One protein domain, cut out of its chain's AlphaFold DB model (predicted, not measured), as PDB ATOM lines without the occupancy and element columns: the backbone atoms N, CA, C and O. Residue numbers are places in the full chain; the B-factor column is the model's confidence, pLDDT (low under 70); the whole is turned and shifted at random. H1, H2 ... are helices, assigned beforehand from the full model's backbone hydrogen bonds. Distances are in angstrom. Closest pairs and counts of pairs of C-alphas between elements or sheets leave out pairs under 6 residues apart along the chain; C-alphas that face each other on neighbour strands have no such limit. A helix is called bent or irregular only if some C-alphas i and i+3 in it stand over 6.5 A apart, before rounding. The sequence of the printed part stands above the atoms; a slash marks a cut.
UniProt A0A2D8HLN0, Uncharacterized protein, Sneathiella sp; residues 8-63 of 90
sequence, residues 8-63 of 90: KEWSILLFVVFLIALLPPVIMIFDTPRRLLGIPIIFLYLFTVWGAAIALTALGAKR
ATOM      1  N   LYS A   8      24.357  15.210  17.631       56.88
ATOM      2  CA  LYS A   8      23.065  14.561  17.908       56.88
ATOM      3  C   LYS A   8      22.428  15.171  19.155       56.88
ATOM      4  O   LYS A   8      21.264  15.550  19.149       56.88
ATOM      5  N   GLU A   9      23.252  15.333  20.187       63.41
ATOM      6  CA  GLU A   9      22.892  15.932  21.473       63.41
ATOM      7  C   GLU A   9      22.410  17.376  21.307       63.41
ATOM      8  O   GLU A   9      21.433  17.764  21.931       63.41
ATOM      9  N   TRP A  10      23.022  18.147  20.399       69.38
ATOM     10  CA  TRP A  10      22.570  19.503  20.081       69.38
ATOM     11  C   TRP A  10      21.182  19.544  19.434       69.38
ATOM     12  O   TRP A  10      20.379  20.393  19.801       69.38
ATOM     13  N   SER A  11      20.862  18.631  18.511       67.25
ATOM     14  CA  SER A  11      19.520  18.576  17.910       67.25
ATOM     15  C   SER A  11      18.449  18.164  18.917       67.25
ATOM     16  O   SER A  11      17.370  18.751  18.913       67.25
ATOM     17  N   ILE A  12      18.749  17.210  19.807       71.31
ATOM     18  CA  ILE A  12      17.844  16.850  20.908       71.31
ATOM     19  C   ILE A  12      17.687  18.022  21.881       71.31
ATOM     20  O   ILE A  12      16.568  18.331  22.268       71.31
ATOM     21  N   LEU A  13      18.775  18.706  22.245       76.19
ATOM     22  CA  LEU A  13      18.714  19.838  23.167       76.19
ATOM     23  C   LEU A  13      17.905  20.993  22.573       76.19
ATOM     24  O   LEU A  13      17.055  21.536  23.266       76.19
ATOM     25  N   LEU A  14      18.095  21.321  21.287       71.56
ATOM     26  CA  LEU A  14      17.258  22.307  20.602       71.56
ATOM     27  C   LEU A  14      15.792  21.873  20.579       71.56
ATOM     28  O   LEU A  14      14.938  22.701  20.856       71.56
ATOM     29  N   PHE A  15      15.490  20.602  20.303       74.38
ATOM     30  CA  PHE A  15      14.116  20.087  20.311       74.38
ATOM     31  C   PHE A  15      13.467  20.158  21.700       74.38
ATOM     32  O   PHE A  15      12.318  20.569  21.831       74.38
ATOM     33  N   VAL A  16      14.208  19.808  22.752       73.69
ATOM     34  CA  VAL A  16      13.727  19.856  24.137       73.69
ATOM     35  C   VAL A  16      13.560  21.300  24.608       73.69
ATOM     36  O   VAL A  16      12.539  21.620  25.204       73.69
ATOM     37  N   VAL A  17      14.497  22.195  24.284       75.88
ATOM     38  CA  VAL A  17      14.361  23.641  24.532       75.88
ATOM     39  C   VAL A  17      13.174  24.207  23.760       75.88
ATOM     40  O   VAL A  17      12.447  25.035  24.292       75.88
ATOM     41  N   PHE A  18      12.926  23.723  22.544       73.31
ATOM     42  CA  PHE A  18      11.769  24.099  21.746       73.31
ATOM     43  C   PHE A  18      10.454  23.653  22.391       73.31
ATOM     44  O   PHE A  18       9.530  24.452  22.498       73.31
ATOM     45  N   LEU A  19      10.390  22.415  22.895       72.38
ATOM     46  CA  LEU A  19       9.259  21.895  23.669       72.38
ATOM     47  C   LEU A  19       9.039  22.693  24.960       72.38
ATOM     48  O   LEU A  19       7.918  23.092  25.254       72.38
ATOM     49  N   ILE A  20      10.103  22.967  25.716       69.00
ATOM     50  CA  ILE A  20      10.041  23.731  26.971       69.00
ATOM     51  C   ILE A  20       9.706  25.200  26.711       69.00
ATOM     52  O   ILE A  20       9.064  25.816  27.546       69.00
ATOM     53  N   ALA A  21      10.088  25.771  25.571       65.44
ATOM     54  CA  ALA A  21       9.632  27.094  25.160       65.44
ATOM     55  C   ALA A  21       8.166  27.072  24.710       65.44
ATOM     56  O   ALA A  21       7.487  28.081  24.815       65.44
ATOM     57  N   LEU A  22       7.663  25.931  24.237       63.66
ATOM     58  CA  LEU A  22       6.281  25.743  23.801       63.66
ATOM     59  C   LEU A  22       5.300  25.567  24.962       63.66
ATOM     60  O   LEU A  22       4.225  26.159  24.938       63.66
ATOM     61  N   LEU A  23       5.650  24.752  25.959       63.47
ATOM     62  CA  LEU A  23       4.724  24.300  27.006       63.47
ATOM     63  C   LEU A  23       4.206  25.430  27.935       63.47
ATOM     64  O   LEU A  23       2.991  25.531  28.110       63.47
ATOM     65  N   PRO A  24       5.055  26.300  28.516       62.47
ATOM     66  CA  PRO A  24       4.631  27.364  29.428       62.47
ATOM     67  C   PRO A  24       3.813  28.481  28.757       62.47
ATOM     68  O   PRO A  24       2.773  28.848  29.307       62.47
ATOM     69  N   PRO A  25       4.192  29.019  27.575       63.03
ATOM     70  CA  PRO A  25       3.412  30.075  26.938       63.03
ATOM     71  C   PRO A  25       2.079  29.580  26.397       63.03
ATOM     72  O   PRO A  25       1.142  30.364  26.377       63.03
ATOM     73  N   VAL A  26       1.945  28.306  25.999       60.19
ATOM     74  CA  VAL A  26       0.634  27.765  25.598       60.19
ATOM     75  C   VAL A  26      -0.355  27.888  26.755       60.19
ATOM     76  O   VAL A  26      -1.456  28.384  26.554       60.19
ATOM     77  N   ILE A  27       0.047  27.543  27.978       60.59
ATOM     78  CA  ILE A  27      -0.838  27.644  29.148       60.59
ATOM     79  C   ILE A  27      -1.099  29.114  29.521       60.59
ATOM     80  O   ILE A  27      -2.241  29.480  29.786       60.59
ATOM     81  N   MET A  28      -0.078  29.980  29.483       61.34
ATOM     82  CA  MET A  28      -0.228  31.399  29.848       61.34
ATOM     83  C   MET A  28      -0.990  32.243  28.813       61.34
ATOM     84  O   MET A  28      -1.676  33.192  29.185       61.34
ATOM     85  N   ILE A  29      -0.878  31.934  27.516       59.31
ATOM     86  CA  ILE A  29      -1.539  32.704  26.449       59.31
ATOM     87  C   ILE A  29      -3.022  32.331  26.316       59.31
ATOM     88  O   ILE A  29      -3.810  33.155  25.859       59.31
ATOM     89  N   PHE A  30      -3.408  31.114  26.722       60.00
ATOM     90  CA  PHE A  30      -4.806  30.674  26.731       60.00
ATOM     91  C   PHE A  30      -5.646  31.398  27.793       60.00
ATOM     92  O   PHE A  30      -6.847  31.564  27.593       60.00
ATOM     93  N   ASP A  31      -5.024  31.882  28.873       61.25
ATOM     94  CA  ASP A  31      -5.712  32.605  29.954       61.25
ATOM     95  C   ASP A  31      -6.038  34.068  29.599       61.25
ATOM     96  O   ASP A  31      -6.776  34.753  30.301       61.25
ATOM     97  N   THR A  32      -5.523  34.592  28.480       62.03
ATOM     98  CA  THR A  32      -5.862  35.950  28.033       62.03
ATOM     99  C   THR A  32      -6.359  35.943  26.589       62.03
ATOM    100  O   THR A  32      -5.584  35.634  25.683       62.03
ATOM    101  N   PRO A  33      -7.602  36.383  26.310       64.12
ATOM    102  CA  PRO A  33      -8.117  36.517  24.949       64.12
ATOM    103  C   PRO A  33      -7.501  37.748  24.257       64.12
ATOM    104  O   PRO A  33      -8.193  38.705  23.893       64.12
ATOM    105  N   ARG A  34      -6.174  37.755  24.076       69.00
ATOM    106  CA  ARG A  34      -5.472  38.786  23.313       69.00
ATOM    107  C   ARG A  34      -5.674  38.523  21.825       69.00
ATOM    108  O   ARG A  34      -5.260  37.502  21.274       69.00
ATOM    109  N   ARG A  35      -6.319  39.485  21.177       75.38
ATOM    110  CA  ARG A  35      -6.512  39.541  19.728       75.38
ATOM    111  C   ARG A  35      -5.621  40.649  19.190       75.38
ATOM    112  O   ARG A  35      -5.688  41.771  19.685       75.38
ATOM    113  N   LEU A  36      -4.800  40.338  18.195       72.81
ATOM    114  CA  LEU A  36      -4.027  41.334  17.462       72.81
ATOM    115  C   LEU A  36      -4.726  41.552  16.118       72.81
ATOM    116  O   LEU A  36      -4.912  40.595  15.374       72.81
ATOM    117  N   LEU A  37      -5.172  42.780  15.832       75.62
ATOM    118  CA  LEU A  37      -5.917  43.111  14.600       75.62
ATOM    119  C   LEU A  37      -7.169  42.229  14.368       75.62
ATOM    120  O   LEU A  37      -7.554  41.964  13.236       75.62
ATOM    121  N   GLY A  38      -7.792  41.737  15.447       75.25
ATOM    122  CA  GLY A  38      -8.939  40.819  15.388       75.25
ATOM    123  C   GLY A  38      -8.573  39.334  15.269       75.25
ATOM    124  O   GLY A  38      -9.433  38.485  15.500       75.25
ATOM    125  N   ILE A  39      -7.305  39.001  15.012       76.25
ATOM    126  CA  ILE A  39      -6.824  37.622  14.901       76.25
ATOM    127  C   ILE A  39      -6.344  37.132  16.279       76.25
ATOM    128  O   ILE A  39      -5.549  37.811  16.939       76.25
ATOM    129  N   PRO A  40      -6.799  35.954  16.743       80.50
ATOM    130  CA  PRO A  40      -6.294  35.341  17.965       80.50
ATOM    131  C   PRO A  40      -4.783  35.078  17.889       80.50
ATOM    132  O   PRO A  40      -4.309  34.390  16.983       80.50
ATOM    133  N   ILE A  41      -4.029  35.582  18.872       77.19
ATOM    134  CA  ILE A  41      -2.559  35.439  18.942       77.19
ATOM    135  C   ILE A  41      -2.118  33.966  18.956       77.19
ATOM    136  O   ILE A  41      -1.018  33.643  18.507       77.19
ATOM    137  N   ILE A  42      -3.000  33.058  19.383       74.75
ATOM    138  CA  ILE A  42      -2.756  31.614  19.392       74.75
ATOM    139  C   ILE A  42      -2.379  31.059  18.011       74.75
ATOM    140  O   ILE A  42      -1.511  30.195  17.926       74.75
ATOM    141  N   PHE A  43      -2.963  31.576  16.923       77.38
ATOM    142  CA  PHE A  43      -2.647  31.096  15.576       77.38
ATOM    143  C   PHE A  43      -1.243  31.523  15.154       77.38
ATOM    144  O   PHE A  43      -0.468  30.699  14.679       77.38
ATOM    145  N   LEU A  44      -0.884  32.788  15.391       79.81
ATOM    146  CA  LEU A  44       0.468  33.305  15.155       79.81
ATOM    147  C   LEU A  44       1.510  32.503  15.929       79.81
ATOM    148  O   LEU A  44       2.542  32.135  15.371       79.81
ATOM    149  N   TYR A  45       1.219  32.194  17.191       75.31
ATOM    150  CA  TYR A  45       2.078  31.373  18.032       75.31
ATOM    151  C   TYR A  45       2.230  29.950  17.481       75.31
ATOM    152  O   TYR A  45       3.347  29.475  17.286       75.31
ATOM    153  N   LEU A  46       1.119  29.287  17.154       77.69
ATOM    154  CA  LEU A  46       1.139  27.930  16.614       77.69
ATOM    155  C   LEU A  46       1.943  27.858  15.312       77.69
ATOM    156  O   LEU A  46       2.796  26.986  15.166       77.69
ATOM    157  N   PHE A  47       1.715  28.795  14.387       78.81
ATOM    158  CA  PHE A  47       2.416  28.833  13.104       78.81
ATOM    159  C   PHE A  47       3.899  29.179  13.243       78.81
ATOM    160  O   PHE A  47       4.721  28.569  12.559       78.81
ATOM    161  N   THR A  48       4.269  30.121  14.114       78.25
ATOM    162  CA  THR A  48       5.685  30.476  14.330       78.25
ATOM    163  C   THR A  48       6.451  29.332  14.965       78.25
ATOM    164  O   THR A  48       7.546  28.994  14.512       78.25
ATOM    165  N   VAL A  49       5.855  28.685  15.961       76.06
ATOM    166  CA  VAL A  49       6.425  27.497  16.573       76.06
ATOM    167  C   VAL A  49       6.569  26.380  15.532       76.06
ATOM    168  O   VAL A  49       7.640  25.815  15.317       76.06
ATOM    169  N   TRP A  50       5.487  26.043  14.847       79.12
ATOM    170  CA  TRP A  50       5.507  24.938  13.899       79.12
ATOM    171  C   TRP A  50       6.494  25.189  12.745       79.12
ATOM    172  O   TRP A  50       7.277  24.309  12.385       79.12
ATOM    173  N   GLY A  51       6.550  26.427  12.246       80.69
ATOM    174  CA  GLY A  51       7.530  26.862  11.254       80.69
ATOM    175  C   GLY A  51       8.973  26.784  11.756       80.69
ATOM    176  O   GLY A  51       9.846  26.319  11.025       80.69
ATOM    177  N   ALA A  52       9.238  27.169  13.007       76.06
ATOM    178  CA  ALA A  52      10.568  27.045  13.595       76.06
ATOM    179  C   ALA A  52      10.996  25.575  13.730       76.06
ATOM    180  O   ALA A  52      12.131  25.251  13.383       76.06
ATOM    181  N   ALA A  53      10.094  24.668  14.121       70.88
ATOM    182  CA  ALA A  53      10.384  23.234  14.148       70.88
ATOM    183  C   ALA A  53      10.806  22.716  12.761       70.88
ATOM    184  O   ALA A  53      11.865  22.100  12.626       70.88
ATOM    185  N   ILE A  54      10.035  23.041  11.718       78.00
ATOM    186  CA  ILE A  54      10.348  22.656  10.333       78.00
ATOM    187  C   ILE A  54      11.689  23.250   9.883       78.00
ATOM    188  O   ILE A  54      12.513  22.539   9.309       78.00
ATOM    189  N   ALA A  55      11.934  24.533  10.159       74.88
ATOM    190  CA  ALA A  55      13.171  25.213   9.782       74.88
ATOM    191  C   ALA A  55      14.398  24.575  10.448       74.88
ATOM    192  O   ALA A  55      15.404  24.327   9.780       74.88
ATOM    193  N   LEU A  56      14.305  24.249  11.739       67.81
ATOM    194  CA  LEU A  56      15.362  23.562  12.479       67.81
ATOM    195  C   LEU A  56      15.633  22.167  11.896       67.81
ATOM    196  O   LEU A  56      16.795  21.811  11.672       67.81
ATOM    197  N   THR A  57      14.584  21.396  11.596       70.50
ATOM    198  CA  THR A  57      14.709  20.071  10.970       70.50
ATOM    199  C   THR A  57      15.340  20.161   9.578       70.50
ATOM    200  O   THR A  57      16.270  19.410   9.274       70.50
ATOM    201  N   ALA A  58      14.909  21.114   8.750       73.00
ATOM    202  CA  ALA A  58      15.460  21.334   7.414       73.00
ATOM    203  C   ALA A  58      16.943  21.746   7.458       73.00
ATOM    204  O   ALA A  58      17.761  21.253   6.673       73.00
ATOM    205  N   LEU A  59      17.314  22.612   8.405       69.75
ATOM    206  CA  LEU A  59      18.692  23.059   8.591       69.75
ATOM    207  C   LEU A  59      19.606  21.921   9.081       69.75
ATOM    208  O   LEU A  59      20.775  21.851   8.690       69.75
ATOM    209  N   GLY A  60      19.071  21.004   9.894       65.50
ATOM    210  CA  GLY A  60      19.746  19.770  10.299       65.50
ATOM    211  C   GLY A  60      19.944  18.789   9.137       65.50
ATOM    212  O   GLY A  60      21.045  18.264   8.957       65.50
ATOM    213  N   ALA A  61      18.918  18.598   8.303       66.12
ATOM    214  CA  ALA A  61      18.953  17.680   7.163       66.12
ATOM    215  C   ALA A  61      19.964  18.102   6.080       66.12
ATOM    216  O   ALA A  61      20.694  17.263   5.546       66.12
ATOM    217  N   LYS A  62      20.091  19.409   5.802       59.47
ATOM    218  CA  LYS A  62      21.049  19.931   4.807       59.47
ATOM    219  C   LYS A  62      22.519  19.616   5.122       59.47
ATOM    220  O   LYS A  62      23.342  19.620   4.213       59.47
ATOM    221  N   ARG A  63      22.868  19.314   6.378       57.28
ATOM    222  CA  ARG A  63      24.243  18.977   6.807       57.28
ATOM    223  C   ARG A  63      24.576  17.482   6.763       57.28
ATOM    224  O   ARG A  63      25.720  17.128   7.041       57.28
TER     225      ARG A  63
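AT A GLANCE: This is residues 8 to 63 of the 90 residues of an uncharacterized protein of Sneathiella sp (UniProt A0A2D8HLN0). This is a long helical hairpin: H1 and H2 run side by side, opposite ways, and the chain turns back at one end through residues 31 to 40. The two helices make the length of a rod, with the first and last printed residues near each other at the end away from the turn. The printed part has 56 residues with two named helices, H1 then H2 along the chain, and no named strand; its class is all helix. The whole is loose, with a radius of gyration of the C-alphas of 13.7 A, and spans 41 by 20 by 8 A.

IN THESE COORDINATES: H1, the longest helix, covers residues 8 to 30 and measures 33.4 A from C-alpha 8 at (23.065, 14.561, 17.908) to C-alpha 30 at (-4.806, 30.674, 26.731). It is irregular, but only just: C-alphas 21 and 24 are 6.6 A apart. H2 covers residues 41 to 61, 30.3 A from first to last C-alpha, and ends with C-alpha 61 at (18.953, 17.680, 7.163).

HOW THE PARTS SIT: H1 and H2 touch, with 6 pairs of C-alphas within 8 A. The closest C-alphas of the two are those of Ile 29 and Ile 42, 7.2 A apart. Their centres are 11.4 A apart. They run opposite ways at a shallow tilt of 4 degrees and form a helical hairpin. In the link, residues 35 to 36 form a short antiparallel pairing with residues 39 to 40. In H2 every O i to N i+4 pair is within hydrogen-bond range; in H1 16 of 19 are.

THE WHOLE: The two C-alphas farthest apart, those of Lys 8 and Gly 38, are 41.5 A apart, while the C-alphas of Lys 8 and Arg 63 are 12.0 A apart. The printed part has no cut, and the link from H1 to H2, 10 residues, is short but not tight. The mean pLDDT of the printed part is 70.2; 25 residues are under 70, namely residues 8 to 11, 20 to 34, 56 and 59 to 63.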